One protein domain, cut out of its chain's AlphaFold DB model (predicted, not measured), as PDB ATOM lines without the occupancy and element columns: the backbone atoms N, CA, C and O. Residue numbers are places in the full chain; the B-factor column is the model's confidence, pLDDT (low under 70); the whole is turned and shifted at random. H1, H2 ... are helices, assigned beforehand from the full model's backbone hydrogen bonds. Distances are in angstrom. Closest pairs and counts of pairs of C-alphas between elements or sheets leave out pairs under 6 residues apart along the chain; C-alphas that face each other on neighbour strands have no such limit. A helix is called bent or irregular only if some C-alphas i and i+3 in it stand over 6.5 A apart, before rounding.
ATOM      1  N   ALA A   2     175.104 189.206 169.716       36.88
ATOM      2  CA  ALA A   2     176.290 189.631 170.487       36.88
ATOM      3  C   ALA A   2     177.590 188.991 169.956       36.88
ATOM      4  O   ALA A   2     178.547 189.683 169.658       36.88
ATOM      5  N   VAL A   3     177.531 187.695 169.633       40.84
ATOM      6  CA  VAL A   3     178.673 186.898 169.151       40.84
ATOM      7  C   VAL A   3     179.371 187.443 167.892       40.84
ATOM      8  O   VAL A   3     180.575 187.299 167.785       40.84
ATOM      9  N   ILE A   4     178.674 188.069 166.932       45.34
ATOM     10  CA  ILE A   4     179.333 188.585 165.707       45.34
ATOM     11  C   ILE A   4     180.074 189.899 165.993       45.34
ATOM     12  O   ILE A   4     181.146 190.128 165.440       45.34
ATOM     13  N   VAL A   5     179.532 190.733 166.881       43.38
ATOM     14  CA  VAL A   5     180.164 191.984 167.326       43.38
ATOM     15  C   VAL A   5     181.321 191.684 168.286       43.38
ATOM     16  O   VAL A   5     182.400 192.242 168.107       43.38
ATOM     17  N   ASP A   6     181.142 190.717 169.193       43.78
ATOM     18  CA  ASP A   6     182.192 190.186 170.074       43.78
ATOM     19  C   ASP A   6     183.330 189.505 169.287       43.78
ATOM     20  O   ASP A   6     184.490 189.609 169.674       43.78
ATOM     21  N   LEU A   7     183.033 188.826 168.169       44.88
ATOM     22  CA  LEU A   7     184.046 188.156 167.334       44.88
ATOM     23  C   LEU A   7     184.826 189.111 166.427       44.88
ATOM     24  O   LEU A   7     185.993 188.849 166.141       44.88
ATOM     25  N   LEU A   8     184.198 190.178 165.928       46.44
ATOM     26  CA  LEU A   8     184.866 191.123 165.028       46.44
ATOM     27  C   LEU A   8     185.667 192.188 165.780       46.44
ATOM     28  O   LEU A   8     186.599 192.736 165.194       46.44
ATOM     29  N   CYS A   9     185.320 192.493 167.036       41.75
ATOM     30  CA  CYS A   9     185.891 193.613 167.787       41.75
ATOM     31  C   CYS A   9     185.710 193.457 169.324       41.75
ATOM     32  O   CYS A   9     184.954 194.219 169.930       41.75
ATOM     33  N   PRO A  10     186.412 192.507 169.976       42.88
ATOM     34  CA  PRO A  10     186.271 192.247 171.416       42.88
ATOM     35  C   PRO A  10     186.692 193.427 172.317       42.88
ATOM     36  O   PRO A  10     186.149 193.577 173.406       42.88
ATOM     37  N   ASP A  11     187.576 194.315 171.848       43.88
ATOM     38  CA  ASP A  11     188.040 195.496 172.602       43.88
ATOM     39  C   ASP A  11     187.180 196.761 172.385       43.88
ATOM     40  O   ASP A  11     187.460 197.825 172.936       43.88
ATOM     41  N   VAL A  12     186.138 196.701 171.547       46.41
ATOM     42  CA  VAL A  12     185.422 197.911 171.092       46.41
ATOM     43  C   VAL A  12     184.266 198.312 172.006       46.41
ATOM     44  O   VAL A  12     183.812 199.457 171.934       46.41
ATOM     45  N   PHE A  13     183.807 197.419 172.886       43.72
ATOM     46  CA  PHE A  13     182.614 197.648 173.707       43.72
ATOM     47  C   PHE A  13     182.884 198.242 175.102       43.72
ATOM     48  O   PHE A  13     181.930 198.664 175.751       43.72
ATOM     49  N   ASP A  14     184.145 198.346 175.543       43.59
ATOM     50  CA  ASP A  14     184.489 198.785 176.913       43.59
ATOM     51  C   ASP A  14     185.039 200.223 177.003       43.59
ATOM     52  O   ASP A  14     185.510 200.690 178.037       43.59
ATOM     53  N   SER A  15     184.999 200.982 175.909       39.44
ATOM     54  CA  SER A  15     185.418 202.385 175.905       39.44
ATOM     55  C   SER A  15     184.450 203.186 175.052       39.44
ATOM     56  O   SER A  15     184.375 203.000 173.839       39.44
ATOM     57  N   GLY A  16     183.688 204.081 175.682       47.31
ATOM     58  CA  GLY A  16     182.679 204.949 175.059       47.31
ATOM     59  C   GLY A  16     183.191 205.932 173.989       47.31
ATOM     60  O   GLY A  16     182.509 206.912 173.709       47.31
ATOM     61  N   ASP A  17     184.354 205.676 173.381       52.06
ATOM     62  CA  ASP A  17     185.147 206.603 172.566       52.06
ATOM     63  C   ASP A  17     185.397 206.126 171.113       52.06
ATOM     64  O   ASP A  17     186.052 206.793 170.321       52.06
ATOM     65  N   ASN A  18     184.853 204.973 170.694       58.19
ATOM     66  CA  ASN A  18     185.066 204.463 169.324       58.19
ATOM     67  C   ASN A  18     184.019 204.963 168.311       58.19
ATOM     68  O   ASN A  18     184.303 205.129 167.121       58.19
ATOM     69  N   ARG A  19     182.788 205.247 168.768       71.06
ATOM     70  CA  ARG A  19     181.717 205.775 167.902       71.06
ATOM     71  C   ARG A  19     182.074 207.156 167.361       71.06
ATOM     72  O   ARG A  19     181.827 207.410 166.190       71.06
ATOM     73  N   SER A  20     182.647 208.020 168.192       76.50
ATOM     74  CA  SER A  20     183.119 209.360 167.817       76.50
ATOM     75  C   SER A  20     184.156 209.305 166.691       76.50
ATOM     76  O   SER A  20     184.181 210.199 165.852       76.50
ATOM     77  N   HIS A  21     184.957 208.236 166.619       80.31
ATOM     78  CA  HIS A  21     185.942 208.052 165.556       80.31
ATOM     79  C   HIS A  21     185.312 207.655 164.209       80.31
ATOM     80  O   HIS A  21     185.717 208.153 163.157       80.31
ATOM     81  N   VAL A  22     184.308 206.767 164.222       84.31
ATOM     82  CA  VAL A  22     183.650 206.287 162.989       84.31
ATOM     83  C   VAL A  22     182.535 207.229 162.529       84.31
ATOM     84  O   VAL A  22     182.474 207.587 161.355       84.31
ATOM     85  N   LEU A  23     181.651 207.623 163.448       87.69
ATOM     86  CA  LEU A  23     180.494 208.497 163.251       87.69
ATOM     87  C   LEU A  23     180.538 209.654 164.270       87.69
ATOM     88  O   LEU A  23     179.753 209.655 165.232       87.69
ATOM     89  N   PRO A  24     181.436 210.642 164.082       88.25
ATOM     90  CA  PRO A  24     181.446 211.842 164.914       88.25
ATOM     91  C   PRO A  24     180.080 212.550 164.868       88.25
ATOM     92  O   PRO A  24     179.322 212.370 163.908       88.25
ATOM     93  N   PRO A  25     179.708 213.339 165.890       89.19
ATOM     94  CA  PRO A  25     178.515 214.182 165.824       89.19
ATOM     95  C   PRO A  25     178.516 215.022 164.541       89.19
ATOM     96  O   PRO A  25     179.533 215.622 164.195       89.19
ATOM     97  N   LEU A  26     177.398 215.031 163.810       89.81
ATOM     98  CA  LEU A  26     177.328 215.793 162.562       89.81
ATOM     99  C   LEU A  26     177.358 217.283 162.866       89.81
ATOM    100  O   LEU A  26     176.707 217.738 163.803       89.81
ATOM    101  N   VAL A  27     178.062 218.029 162.023       91.38
ATOM    102  CA  VAL A  27     178.071 219.495 161.975       91.38
ATOM    103  C   VAL A  27     177.543 219.958 160.618       91.38
ATOM    104  O   VAL A  27     177.467 219.167 159.676       91.38
ATOM    105  N   ALA A  28     177.187 221.238 160.495       90.56
ATOM    106  CA  ALA A  28     176.610 221.782 159.263       90.56
ATOM    107  C   ALA A  28     177.503 221.578 158.020       90.56
ATOM    108  O   ALA A  28     176.999 221.331 156.925       90.56
ATOM    109  N   ASP A  29     178.828 221.623 158.183       90.50
ATOM    110  CA  ASP A  29     179.770 221.436 157.074       90.50
ATOM    111  C   ASP A  29     179.783 220.003 156.519       90.50
ATOM    112  O   ASP A  29     179.943 219.808 155.313       90.50
ATOM    113  N   GLU A  30     179.540 218.999 157.367       90.75
ATOM    114  CA  GLU A  30     179.554 217.579 156.987       90.75
ATOM    115  C   GLU A  30     178.379 217.189 156.080       90.75
ATOM    116  O   GLU A  30     178.430 216.150 155.423       90.75
ATOM    117  N   VAL A  31     177.326 218.012 156.029       93.25
ATOM    118  CA  VAL A  31     176.137 217.781 155.191       93.25
ATOM    119  C   VAL A  31     176.077 218.681 153.962       93.25
ATOM    120  O   VAL A  31     175.098 218.643 153.226       93.25
ATOM    121  N   LYS A  32     177.128 219.457 153.676       92.75
ATOM    122  CA  LYS A  32     177.253 220.191 152.402       92.75
ATOM    123  C   LYS A  32     177.523 219.275 151.203       92.75
ATOM    124  O   LYS A  32     177.306 219.675 150.068       92.75
ATOM    125  N   LYS A  33     178.047 218.077 151.463       93.19
ATOM    126  CA  LYS A  33     178.449 217.072 150.472       93.19
ATOM    127  C   LYS A  33     177.851 215.725 150.826       93.19
ATOM    128  O   LYS A  33     177.556 215.478 152.000       93.19
ATOM    129  N   ARG A  34     177.706 214.852 149.831       94.69
ATOM    130  CA  ARG A  34     177.130 213.522 150.054       94.69
ATOM    131  C   ARG A  34     178.031 212.665 150.949       94.69
ATOM    132  O   ARG A  34     179.252 212.821 150.893       94.69
ATOM    133  N   PRO A  35     177.475 211.746 151.761       95.06
ATOM    134  CA  PRO A  35     178.253 210.907 152.671       95.06
ATOM    135  C   PRO A  35     179.449 210.199 152.008       95.06
ATOM    136  O   PRO A  35     180.529 210.158 152.592       95.06
ATOM    137  N   GLU A  36     179.300 209.707 150.777       95.06
ATOM    138  CA  GLU A  36     180.326 209.015 149.980       95.06
ATOM    139  C   GLU A  36     181.456 209.912 149.438       95.06
ATOM    140  O   GLU A  36     182.527 209.422 149.062       95.06
ATOM    141  N   GLU A  37     181.238 211.226 149.384       94.25
ATOM    142  CA  GLU A  37     182.207 212.198 148.859       94.25
ATOM    143  C   GLU A  37     183.273 212.553 149.903       94.25
ATOM    144  O   GLU A  37     184.343 213.069 149.571       94.25
ATOM    145  N   HIS A  38     183.014 212.242 151.173       90.44
ATOM    146  CA  HIS A  38     183.934 212.510 152.271       90.44
ATOM    147  C   HIS A  38     185.089 211.504 152.314       90.44
ATOM    148  O   HIS A  38     184.941 210.313 152.039       90.44
ATOM    149  N   ASN A  39     186.270 211.975 152.722       90.19
ATOM    150  CA  ASN A  39     187.459 211.130 152.903       90.19
ATOM    151  C   ASN A  39     187.588 210.526 154.311       90.19
ATOM    152  O   ASN A  39     188.548 209.786 154.570       90.19
ATOM    153  N   SER A  40     186.622 210.820 155.184       90.00
ATOM    154  CA  SER A  40     186.473 210.240 156.517       90.00
ATOM    155  C   SER A  40     186.235 208.728 156.456       90.00
ATOM    156  O   SER A  40     185.893 208.170 155.410       90.00
ATOM    157  N   LEU A  41     186.414 208.049 157.593       90.75
ATOM    158  CA  LEU A  41     186.153 206.613 157.700       90.75
ATOM    159  C   LEU A  41     184.704 206.282 157.310       90.75
ATOM    160  O   LEU A  41     184.491 205.405 156.476       90.75
ATOM    161  N   ARG A  42     183.737 207.065 157.813       92.81
ATOM    162  CA  ARG A  42     182.332 207.035 157.382       92.81
ATOM    163  C   ARG A  42     182.205 207.043 155.859       92.81
ATOM    164  O   ARG A  42     181.643 206.107 155.302       92.81
ATOM    165  N   GLY A  43     182.755 208.055 155.183       94.06
ATOM    166  CA  GLY A  43     182.595 208.195 153.732       94.06
ATOM    167  C   GLY A  43     183.214 207.048 152.935       94.06
ATOM    168  O   GLY A  43     182.624 206.572 151.966       94.06
ATOM    169  N   ARG A  44     184.349 206.503 153.388       94.31
ATOM    170  CA  ARG A  44     184.948 205.298 152.785       94.31
ATOM    171  C   ARG A  44     184.054 204.069 152.931       94.31
ATOM    172  O   ARG A  44     183.913 203.326 151.966       94.31
ATOM    173  N   ILE A  45     183.447 203.862 154.100       94.31
ATOM    174  CA  ILE A  45     182.531 202.735 154.324       94.31
ATOM    175  C   ILE A  45     181.271 202.896 153.467       94.31
ATOM    176  O   ILE A  45     180.860 201.937 152.819       94.31
ATOM    177  N   VAL A  46     180.711 204.107 153.374       95.56
ATOM    178  CA  VAL A  46     179.572 204.381 152.480       95.56
ATOM    179  C   VAL A  46     179.933 204.088 151.018       95.56
ATOM    180  O   VAL A  46     179.149 203.460 150.313       95.56
ATOM    181  N   ARG A  47     181.147 204.427 150.562       95.44
ATOM    182  CA  ARG A  47     181.620 204.025 149.224       95.44
ATOM    183  C   ARG A  47     181.692 202.508 149.046       95.44
ATOM    184  O   ARG A  47     181.348 202.013 147.979       95.44
ATOM    185  N   ILE A  48     182.098 201.757 150.072       94.50
ATOM    186  CA  ILE A  48     182.086 200.284 150.031       94.50
ATOM    187  C   ILE A  48     180.653 199.752 149.892       94.50
ATOM    188  O   ILE A  48     180.441 198.802 149.141       94.50
ATOM    189  N   MET A  49     179.665 200.383 150.538       94.50
ATOM    190  CA  MET A  49     178.248 200.006 150.406       94.50
ATOM    191  C   MET A  49     177.711 200.134 148.968       94.50
ATOM    192  O   MET A  49     176.731 199.479 148.621       94.50
ATOM    193  N   MET A  50     178.347 200.946 148.122       90.94
ATOM    194  CA  MET A  50     177.963 201.125 146.715       90.94
ATOM    195  C   MET A  50     178.559 200.084 145.771       90.94
ATOM    196  O   MET A  50     178.141 199.989 144.616       90.94
ATOM    197  N   LEU A  51     179.566 199.331 146.216       91.44
ATOM    198  CA  LEU A  51     180.231 198.362 145.359       91.44
ATOM    199  C   LEU A  51     179.298 197.171 145.084       91.44
ATOM    200  O   LEU A  51     178.581 196.723 145.982       91.44
ATOM    201  N   PRO A  52     179.330 196.589 143.873       90.38
ATOM    202  CA  PRO A  52     178.574 195.382 143.549       90.38
ATOM    203  C   PRO A  52     179.262 194.133 144.131       90.38
ATOM    204  O   PRO A  52     179.629 193.214 143.404       90.38
ATOM    205  N   SER A  53     179.486 194.101 145.445       88.88
ATOM    206  CA  SER A  53     180.142 192.996 146.151       88.88
ATOM    207  C   SER A  53     179.393 192.636 147.430       88.88
ATOM    208  O   SER A  53     178.673 193.457 147.990       88.88
ATOM    209  N   ALA A  54     179.593 191.413 147.930       86.69
ATOM    210  CA  ALA A  54     179.016 190.972 149.206       86.69
ATOM    211  C   ALA A  54     179.519 191.798 150.410       86.69
ATOM    212  O   ALA A  54     178.878 191.848 151.457       86.69
ATOM    213  N   THR A  55     180.649 192.499 150.261       90.62
ATOM    214  CA  THR A  55     181.202 193.386 151.292       90.62
ATOM    215  C   THR A  55     180.258 194.540 151.629       90.62
ATOM    216  O   THR A  55     180.300 195.044 152.750       90.62
ATOM    217  N   LYS A  56     179.381 194.941 150.698       92.75
ATOM    218  CA  LYS A  56     178.413 196.020 150.928       92.75
ATOM    219  C   LYS A  56     177.470 195.722 152.096       92.75
ATOM    220  O   LYS A  56     177.176 196.620 152.877       92.75
ATOM    221  N   ASP A  57     177.050 194.464 152.245       91.31
ATOM    222  CA  ASP A  57     176.090 194.058 153.274       91.31
ATOM    223  C   ASP A  57     176.755 194.064 154.655       91.31
ATOM    224  O   ASP A  57     176.165 194.531 155.627       91.31
ATOM    225  N   VAL A  58     178.024 193.644 154.724       92.50
ATOM    226  CA  VAL A  58     178.843 193.702 155.945       92.50
ATOM    227  C   VAL A  58     179.123 195.152 156.349       92.50
ATOM    228  O   VAL A  58     179.007 195.499 157.523       92.50
ATOM    229  N   ALA A  59     179.454 196.016 155.387       94.19
ATOM    230  CA  ALA A  59     179.673 197.443 155.622       94.19
ATOM    231  C   ALA A  59     178.402 198.145 156.132       94.19
ATOM    232  O   ALA A  59     178.466 198.941 157.073       94.19
ATOM    233  N   ALA A  60     177.249 197.823 155.539       95.19
ATOM    234  CA  ALA A  60     175.958 198.355 155.953       95.19
ATOM    235  C   ALA A  60     175.570 197.883 157.363       95.19
ATOM    236  O   ALA A  60     175.211 198.716 158.196       95.19
ATOM    237  N   GLU A  61     175.712 196.585 157.657       93.81
ATOM    238  CA  GLU A  61     175.423 196.020 158.985       93.81
ATOM    239  C   GLU A  61     176.337 196.634 160.056       93.81
ATOM    240  O   GLU A  61     175.868 197.010 161.130       93.81
ATOM    241  N   PHE A  62     177.627 196.817 159.753       92.62
ATOM    242  CA  PHE A  62     178.576 197.478 160.651       92.62
ATOM    243  C   PHE A  62     178.128 198.900 161.015       92.62
ATOM    244  O   PHE A  62     178.028 199.234 162.198       92.62
ATOM    245  N   LEU A  63     177.794 199.732 160.022       92.81
ATOM    246  CA  LEU A  63     177.287 201.083 160.286       92.81
ATOM    247  C   LEU A  63     175.948 201.062 161.022       92.81
ATOM    248  O   LEU A  63     175.728 201.909 161.889       92.81
ATOM    249  N   PHE A  64     175.076 200.098 160.734       93.19
ATOM    250  CA  PHE A  64     173.786 199.989 161.405       93.19
ATOM    251  C   PHE A  64     173.936 199.643 162.893       93.19
ATOM    252  O   PHE A  64     173.249 200.221 163.740       93.19
ATOM    253  N   ILE A  65     174.892 198.776 163.237       89.62
ATOM    254  CA  ILE A  65     175.255 198.464 164.626       89.62
ATOM    255  C   ILE A  65     175.808 199.706 165.334       89.62
ATOM    256  O   ILE A  65     175.340 200.035 166.425       89.62
ATOM    257  N   ILE A  66     176.728 200.448 164.706       87.12
ATOM    258  CA  ILE A  66     177.265 201.702 165.271       87.12
ATOM    259  C   ILE A  66     176.155 202.749 165.448       87.12
ATOM    260  O   ILE A  66     176.148 203.502 166.425       87.12
ATOM    261  N   CYS A  67     175.157 202.752 164.563       88.38
ATOM    262  CA  CYS A  67     173.939 203.554 164.686       88.38
ATOM    263  C   CYS A  67     172.974 203.059 165.782       88.38
ATOM    264  O   CYS A  67     171.831 203.514 165.821       88.38
ATOM    265  N   LYS A  68     173.389 202.144 166.672       86.69
ATOM    266  CA  LYS A  68     172.558 201.536 167.728       86.69
ATOM    267  C   LYS A  68     171.293 200.859 167.164       86.69
ATOM    268  O   LYS A  68     170.248 200.871 167.804       86.69
ATOM    269  N   ARG A  69     171.373 200.315 165.940       88.88
ATOM    270  CA  ARG A  69     170.241 199.777 165.154       88.88
ATOM    271  C   ARG A  69     169.068 200.756 164.982       88.88
ATOM    272  O   ARG A  69     167.932 200.338 164.780       88.88
ATOM    273  N   SER A  70     169.335 202.062 165.039       90.31
ATOM    274  CA  SER A  70     168.333 203.099 164.791       90.31
ATOM    275  C   SER A  70     168.256 203.431 163.303       90.31
ATOM    276  O   SER A  70     169.237 203.885 162.704       90.31
ATOM    277  N   VAL A  71     167.069 203.250 162.713       93.25
ATOM    278  CA  VAL A  71     166.778 203.622 161.316       93.25
ATOM    279  C   VAL A  71     167.005 205.120 161.105       93.25
ATOM    280  O   VAL A  71     167.670 205.520 160.151       93.25
ATOM    281  N   ASN A  72     166.550 205.945 162.050       91.44
ATOM    282  CA  ASN A  72     166.713 207.396 162.005       91.44
ATOM    283  C   ASN A  72     168.187 207.821 162.007       91.44
ATOM    284  O   ASN A  72     168.579 208.699 161.236       91.44
ATOM    285  N   ARG A  73     169.028 207.196 162.844       91.31
ATOM    286  CA  ARG A  73     170.469 207.497 162.858       91.31
ATOM    287  C   ARG A  73     171.165 207.023 161.590       91.31
ATOM    288  O   ARG A  73     171.981 207.770 161.057       91.31
ATOM    289  N   MET A  74     170.819 205.833 161.100       93.50
ATOM    290  CA  MET A  74     171.368 205.303 159.853       93.50
ATOM    291  C   MET A  74     171.088 206.263 158.692       93.50
ATOM    292  O   MET A  74     172.020 206.703 158.025       93.50
ATOM    293  N   ILE A  75     169.829 206.682 158.518       94.75
ATOM    294  CA  ILE A  75     169.433 207.636 157.471       94.75
ATOM    295  C   ILE A  75     170.146 208.979 157.652       94.75
ATOM    296  O   ILE A  75     170.657 209.528 156.682       94.75
ATOM    297  N   LYS A  76     170.257 209.487 158.884       92.38
ATOM    298  CA  LYS A  76     170.955 210.749 159.168       92.38
ATOM    299  C   LYS A  76     172.428 210.728 158.743       92.38
ATOM    300  O   LYS A  76     172.917 211.708 158.190       92.38
ATOM    301  N   TYR A  77     173.146 209.641 159.022       93.56
ATOM    302  CA  TYR A  77     174.589 209.560 158.770       93.56
ATOM    303  C   TYR A  77     174.958 209.090 157.364       93.56
ATOM    304  O   TYR A  77     176.026 209.463 156.869       93.56
ATOM    305  N   VAL A  78     174.111 208.255 156.762       95.38
ATOM    306  CA  VAL A  78     174.406 207.505 155.533       95.38
ATOM    307  C   VAL A  78     173.500 207.922 154.373       95.38
ATOM    308  O   VAL A  78     173.879 207.741 153.224       95.38
ATOM    309  N   GLY A  79     172.335 208.510 154.641       95.38
ATOM    310  CA  GLY A  79     171.302 208.757 153.640       95.38
ATOM    311  C   GLY A  79     170.426 207.524 153.405       95.38
ATOM    312  O   GLY A  79     170.875 206.371 153.463       95.38
ATOM    313  N   PHE A  80     169.143 207.756 153.142       96.44
ATOM    314  CA  PHE A  80     168.192 206.689 152.856       96.44
ATOM    315  C   PHE A  80     168.548 205.957 151.559       96.44
ATOM    316  O   PHE A  80     168.459 204.739 151.534       96.44
ATOM    317  N   GLY A  81     169.048 206.638 150.524       95.56
ATOM    318  CA  GLY A  81     169.424 205.997 149.258       95.56
ATOM    319  C   GLY A  81     170.441 204.863 149.437       95.56
ATOM    320  O   GLY A  81     170.225 203.757 148.947       95.56
ATOM    321  N   HIS A  82     171.502 205.102 150.214       95.69
ATOM    322  CA  HIS A  82     172.556 204.106 150.455       95.69
ATOM    323  C   HIS A  82     172.124 203.008 151.428       95.69
ATOM    324  O   HIS A  82     172.592 201.876 151.333       95.69
ATOM    325  N   SER A  83     171.229 203.321 152.368       95.75
ATOM    326  CA  SER A  83     170.758 202.368 153.381       95.75
ATOM    327  C   SER A  83     169.490 201.604 152.981       95.75
ATOM    328  O   SER A  83     169.202 200.573 153.587       95.75
ATOM    329  N   ALA A  84     168.763 202.040 151.946       95.12
ATOM    330  CA  ALA A  84     167.454 201.509 151.565       95.12
ATOM    331  C   ALA A  84     167.473 199.998 151.335       95.12
ATOM    332  O   ALA A  84     166.632 199.292 151.883       95.12
ATOM    333  N   GLY A  85     168.449 199.488 150.578       93.94
ATOM    334  CA  GLY A  85     168.560 198.053 150.306       93.94
ATOM    335  C   GLY A  85     168.782 197.232 151.579       93.94
ATOM    336  O   GLY A  85     168.128 196.215 151.789       93.94
ATOM    337  N   HIS A  86     169.650 197.712 152.471       95.00
ATOM    338  CA  HIS A  86     169.919 197.041 153.739       95.00
ATOM    339  C   HIS A  86     168.695 197.078 154.673       95.00
ATOM    340  O   HIS A  86     168.300 196.052 155.223       95.00
ATOM    341  N   LEU A  87     168.033 198.234 154.788       95.81
ATOM    342  CA  LEU A  87     166.807 198.388 155.578       95.81
ATOM    343  C   LEU A  87     165.650 197.542 155.023       95.81
ATOM    344  O   LEU A  87     164.880 196.982 155.804       95.81
ATOM    345  N   ALA A  88     165.539 197.416 153.698       95.25
ATOM    346  CA  ALA A  88     164.561 196.555 153.037       95.25
ATOM    347  C   ALA A  88     164.802 195.077 153.356       95.25
ATOM    348  O   ALA A  88     163.863 194.386 153.747       95.25
ATOM    349  N   ASN A  89     166.054 194.616 153.284       93.44
ATOM    350  CA  ASN A  89     166.426 193.239 153.625       93.44
ATOM    351  C   ASN A  89     166.100 192.884 155.084       93.44
ATOM    352  O   ASN A  89     165.788 191.735 155.385       93.44
ATOM    353  N   LEU A  90     166.141 193.868 155.987       94.06
ATOM    354  CA  LEU A  90     165.760 193.707 157.393       94.06
ATOM    355  C   LEU A  90     164.254 193.898 157.657       94.06
ATOM    356  O   LEU A  90     163.815 193.731 158.793       94.06
ATOM    357  N   GLY A  91     163.457 194.273 156.650       94.31
ATOM    358  CA  GLY A  91     162.025 194.553 156.811       94.31
ATOM    359  C   GLY A  91     161.719 195.835 157.596       94.31
ATOM    360  O   GLY A  91     160.638 195.971 158.164       94.31
ATOM    361  N   LEU A  92     162.655 196.789 157.647       94.19
ATOM    362  CA  LEU A  92     162.568 197.985 158.496       94.19
ATOM    363  C   LEU A  92     162.012 199.227 157.781       94.19
ATOM    364  O   LEU A  92     161.961 200.301 158.376       94.19
ATOM    365  N   LEU A  93     161.553 199.111 156.530       90.88
ATOM    366  CA  LEU A  93     161.025 200.260 155.774       90.88
ATOM    367  C   LEU A  93     159.804 200.912 156.447       90.88
ATOM    368  O   LEU A  93     159.644 202.127 156.392       90.88
ATOM    369  N   GLY A  94     158.981 200.135 157.160       87.31
ATOM    370  CA  GLY A  94     157.846 200.667 157.925       87.31
ATOM    371  C   GLY A  94     158.245 201.554 159.114       87.31
ATOM    372  O   GLY A  94     157.404 202.275 159.645       87.31
ATOM    373  N   GLN A  95     159.515 201.527 159.531       87.75
ATOM    374  CA  GLN A  95     160.026 202.326 160.649       87.75
ATOM    375  C   GLN A  95     160.582 203.691 160.220       87.75
ATOM    376  O   GLN A  95     160.868 204.517 161.078       87.75
ATOM    377  N   ILE A  96     160.706 203.961 158.915       85.38
ATOM    378  CA  ILE A  96     161.265 205.223 158.394       85.38
ATOM    379  C   ILE A  96     160.437 206.435 158.841       85.38
ATOM    380  O   ILE A  96     160.990 207.495 159.116       85.38
ATOM    381  N   ASN A  97     159.118 206.261 158.943       78.81
ATOM    382  CA  ASN A  97     158.184 207.314 159.343       78.81
ATOM    383  C   ASN A  97     157.857 207.291 160.842       78.81
ATOM    384  O   ASN A  97     156.959 208.012 161.280       78.81
ATOM    385  N   GLN A  98     158.526 206.450 161.638       81.56
ATOM    386  CA  GLN A  98     158.286 206.447 163.074       81.56
ATOM    387  C   GLN A  98     158.922 207.668 163.747       81.56
ATOM    388  O   GLN A  98     160.012 208.102 163.356       81.56
ATOM    389  N   PRO A  99     158.254 208.232 164.770       76.44
ATOM    390  CA  PRO A  99     158.790 209.359 165.513       76.44
ATOM    391  C   PRO A  99     160.147 209.000 166.122       76.44
ATOM    392  O   PRO A  99     160.375 207.875 166.569       76.44
ATOM    393  N   LYS A 100     161.057 209.976 166.139       73.94
ATOM    394  CA  LYS A 100     162.399 209.803 166.704       73.94
ATOM    395  C   LYS A 100     162.296 209.464 168.187       73.94
ATOM    396  O   LYS A 100     161.582 210.138 168.930       73.94
ATOM    397  N   HIS A 101     163.035 208.451 168.625       71.25
ATOM    398  CA  HIS A 101     163.153 208.159 170.048       71.25
ATOM    399  C   HIS A 101     164.100 209.170 170.700       71.25
ATOM    400  O   HIS A 101     165.068 209.588 170.074       71.25
ATOM    401  N   ALA A 102     163.878 209.522 171.971       64.50
ATOM    402  CA  ALA A 102     164.753 210.451 172.701       64.50
ATOM    403  C   ALA A 102     166.235 210.025 172.655       64.50
ATOM    404  O   ALA A 102     167.121 210.853 172.466       64.50
ATOM    405  N   SER A 103     166.496 208.712 172.686       66.62
ATOM    406  CA  SER A 103     167.857 208.187 172.574       66.62
ATOM    407  C   SER A 103     168.549 208.557 171.251       66.62
ATOM    408  O   SER A 103     169.780 208.600 171.215       66.62
ATOM    409  N   ASP A 104     167.807 208.816 170.161       66.75
ATOM    410  CA  ASP A 104     168.340 209.074 168.814       66.75
ATOM    411  C   ASP A 104     169.121 210.388 168.694       66.75
ATOM    412  O   ASP A 104     170.025 210.484 167.853       66.75
ATOM    413  N   SER A 105     168.816 211.378 169.537       61.91
ATOM    414  CA  SER A 105     169.404 212.721 169.476       61.91
ATOM    415  C   SER A 105     170.583 212.935 170.425       61.91
ATOM    416  O   SER A 105     171.489 213.680 170.062       61.91
ATOM    417  N   GLU A 106     170.613 212.257 171.578       58.69
ATOM    418  CA  GLU A 106     171.483 212.605 172.723       58.69
ATOM    419  C   GLU A 106     172.985 212.689 172.394       58.69
ATOM    420  O   GLU A 106     173.666 213.566 172.911       58.69
ATOM    421  N   ASP A 107     173.492 211.865 171.467       64.06
ATOM    422  CA  ASP A 107     174.940 211.786 171.204       64.06
ATOM    423  C   ASP A 107     175.376 212.291 169.813       64.06
ATOM    424  O   ASP A 107     176.548 212.181 169.447       64.06
ATOM    425  N   SER A 108     174.455 212.729 168.951       62.72
ATOM    426  CA  SER A 108     174.753 212.853 167.505       62.72
ATOM    427  C   SER A 108     174.325 214.157 166.847       62.72
ATOM    428  O   SER A 108     174.625 214.355 165.669       62.72
ATOM    429  N   GLU A 109     173.621 215.024 167.570       72.19
ATOM    430  CA  GLU A 109     173.166 216.319 167.065       72.19
ATOM    431  C   GLU A 109     173.994 217.428 167.712       72.19
ATOM    432  O   GLU A 109     173.978 217.601 168.927       72.19
ATOM    433  N   THR A 110     174.748 218.162 166.893       82.25
ATOM    434  CA  THR A 110     175.379 219.413 167.324       82.25
ATOM    435  C   THR A 110     174.396 220.564 167.149       82.25
ATOM    436  O   THR A 110     173.484 220.497 166.317       82.25
ATOM    437  N   GLU A 111     174.592 221.642 167.907       85.00
ATOM    438  CA  GLU A 111     173.787 222.859 167.761       85.00
ATOM    439  C   GLU A 111     173.819 223.382 166.314       85.00
ATOM    440  O   GLU A 111     172.800 223.804 165.772       85.00
ATOM    441  N   ASP A 112     174.971 223.269 165.653       88.81
ATOM    442  CA  ASP A 112     175.155 223.723 164.277       88.81
ATOM    443  C   ASP A 112     174.447 222.839 163.254       88.81
ATOM    444  O   ASP A 112     173.866 223.351 162.299       88.81
ATOM    445  N   TYR A 113     174.428 221.518 163.451       90.00
ATOM    446  CA  TYR A 113     173.650 220.632 162.587       90.00
ATOM    447  C   TYR A 113     172.144 220.880 162.720       90.00
ATOM    448  O   TYR A 113     171.435 220.884 161.714       90.00
ATOM    449  N   ASN A 114     171.650 221.146 163.931       89.38
ATOM    450  CA  ASN A 114     170.227 221.412 164.148       89.38
ATOM    451  C   ASN A 114     169.722 222.642 163.379       89.38
ATOM    452  O   ASN A 114     168.575 222.639 162.946       89.38
ATOM    453  N   LYS A 115     170.583 223.637 163.123       90.88
ATOM    454  CA  LYS A 115     170.252 224.823 162.309       90.88
ATOM    455  C   LYS A 115     170.004 224.497 160.831       90.88
ATOM    456  O   LYS A 115     169.331 225.264 160.154       90.88
ATOM    457  N   VAL A 116     170.553 223.390 160.322       91.19
ATOM    458  CA  VAL A 116     170.483 223.015 158.894       91.19
ATOM    459  C   VAL A 116     169.745 221.704 158.631       91.19
ATOM    460  O   VAL A 116     169.549 221.336 157.477       91.19
ATOM    461  N   LYS A 117     169.333 220.991 159.680       89.31
ATOM    462  CA  LYS A 117     168.726 219.655 159.623       89.31
ATOM    463  C   LYS A 117     167.533 219.565 158.671       89.31
ATOM    464  O   LYS A 117     167.444 218.593 157.929       89.31
ATOM    465  N   ASP A 118     166.675 220.583 158.656       90.44
ATOM    466  CA  ASP A 118     165.479 220.620 157.802       90.44
ATOM    467  C   ASP A 118     165.810 220.879 156.320       90.44
ATOM    468  O   ASP A 118     165.007 220.581 155.439       90.44
ATOM    469  N   CYS A 119     167.017 221.372 156.027       90.38
ATOM    470  CA  CYS A 119     167.517 221.589 154.668       90.38
ATOM    471  C   CYS A 119     168.237 220.356 154.090       90.38
ATOM    472  O   CYS A 119     168.592 220.342 152.908       90.38
ATOM    473  N   VAL A 120     168.512 219.333 154.906       92.69
ATOM    474  CA  VAL A 120     169.215 218.118 154.471       92.69
ATOM    475  C   VAL A 120     168.233 217.179 153.785       92.69
ATOM    476  O   VAL A 120     167.240 216.761 154.378       92.69
ATOM    477  N   ASN A 121     168.537 216.772 152.553       93.12
ATOM    478  CA  ASN A 121     167.741 215.757 151.880       93.12
ATOM    479  C   ASN A 121     167.992 214.387 152.550       93.12
ATOM    480  O   ASN A 121     169.124 213.893 152.522       93.12
ATOM    481  N   PRO A 122     166.964 213.728 153.118       92.88
ATOM    482  CA  PRO A 122     167.135 212.459 153.822       92.88
ATOM    483  C   PRO A 122     167.539 211.308 152.894       92.88
ATOM    484  O   PRO A 122     168.127 210.337 153.357       92.88
ATOM    485  N   VAL A 123     167.260 211.399 151.590       94.56
ATOM    486  CA  VAL A 123     167.661 210.400 150.591       94.56
ATOM    487  C   VAL A 123     169.160 210.446 150.351       94.56
ATOM    488  O   VAL A 123     169.811 209.403 150.383       94.56
ATOM    489  N   THR A 124     169.716 211.637 150.145       93.94
ATOM    490  CA  THR A 124     171.140 211.802 149.823       93.94
ATOM    491  C   THR A 124     172.017 211.957 151.061       93.94
ATOM    492  O   THR A 124     173.222 211.762 150.965       93.94
ATOM    493  N   GLY A 125     171.445 212.327 152.211       93.81
ATOM    494  CA  GLY A 125     172.202 212.679 153.414       93.81
ATOM    495  C   GLY A 125     172.975 213.997 153.286       93.81
ATOM    496  O   GLY A 125     173.891 214.239 154.070       93.81
ATOM    497  N   ALA A 126     172.634 214.835 152.301       94.62
ATOM    498  CA  ALA A 126     173.291 216.109 152.032       94.62
ATOM    499  C   ALA A 126     172.290 217.200 151.647       94.62
ATOM    500  O   ALA A 126     171.199 216.925 151.143       94.62
ATOM    501  N   MET A 127     172.675 218.450 151.875       93.00
ATOM    502  CA  MET A 127     171.973 219.615 151.356       93.00
ATOM    503  C   MET A 127     172.153 219.705 149.842       93.00
ATOM    504  O   MET A 127     173.169 219.276 149.290       93.00
ATOM    505  N   TYR A 128     171.161 220.285 149.170       82.50
ATOM    506  CA  TYR A 128     171.306 220.607 147.759       82.50
ATOM    507  C   TYR A 128     172.411 221.652 147.567       82.50
ATOM    508  O   TYR A 128     172.501 222.597 148.360       82.50
TER     509      TYR A 128
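This is residues 2 to 128 of the 199 residues of an uncharacterized protein of Caenorhabditis remanei (UniProt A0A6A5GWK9). Four helices, H4 to H7, make the core as two helical hairpins, H4 with H5 and H6 with H7, that cross rather than run side by side, with H6 nearest the middle. Short helices and long loops surround this core: H3 and H8 come close to each other at one end, and H1 lies apart from the other helices at the other end. The printed part has 127 residues with eight named helices, H1 to H8 in chain order, and no named strand; the class is all helix, though the helices hold under half of the residues, 58 of 127. The whole is compact, with a radius of gyration of the C-alphas of 14.1 A and spans of 39 by 33 by 31 A.

H1, residues 2 to 8, touches no helix. H2, residues 19 to 22, only just touches H4, residues 41 to 49, with 3 pairs of C-alphas within 8 A; the closest are those of Val 22 and Arg 42, 5.8 A apart. H3, residues 28 to 31, is close to but not clearly touching H8, residues 111 to 114; their closest C-alphas, of Ala 28 and Tyr 113, are 4.6 A apart. The hub is H5, residues 55 to 66, which touches three helices. Its residues 55 to 60 touch H4, the closest C-alphas being those of Met 49 and Lys 56 at 4.0 A; this hairpin runs opposite ways at a steep tilt of 42 degrees. Residues 63 to 64 of H5 only just touch H6, residues 71 to 78, with 3 pairs of C-alphas within 8 A; Phe 64 and Met 74 have the closest C-alphas, 6.0 A apart. Residues 57 to 61 of H5 touch H7, residues 80 to 89, about perpendicular at 83 degrees, with the closest C-alphas, of Ala 60 and His 86, 6.6 A apart. H6 and H7 form a hairpin, opposite ways at a steep tilt of 44 degrees; their closest C-alphas, of Ile 75 and Ser 83, are 6.8 A apart. In H1, H4, H5 and H6 every O i to N i+4 pair is within hydrogen-bond range, in H7 4 of 6 are, and H2, H3 and H8 are too short for such a pair.

H1 begins at C-alpha 2, (176.290, 189.631, 170.487). H4 is 12.6 A long and H5, the longest helix by residues, 16.7 A, from C-alpha 55 at (181.202, 193.386, 151.292). H7, 13.6 A long, is irregular: C-alphas 82 and 85 are 7.3 A apart. H8 ends at C-alpha 114, (170.227, 221.412, 164.148). Residues 120 to 121 pair antiparallel with residues 126 to 127.

The two C-alphas farthest apart, of Val 3 and Tyr 128, are 40.6 A apart. The printed part has no cut. The link from H7 to H8, residues 90 to 110, is long. The mean pLDDT of the printed part is 82.8; residues 2 to 18 and 102 to 108 are under 70.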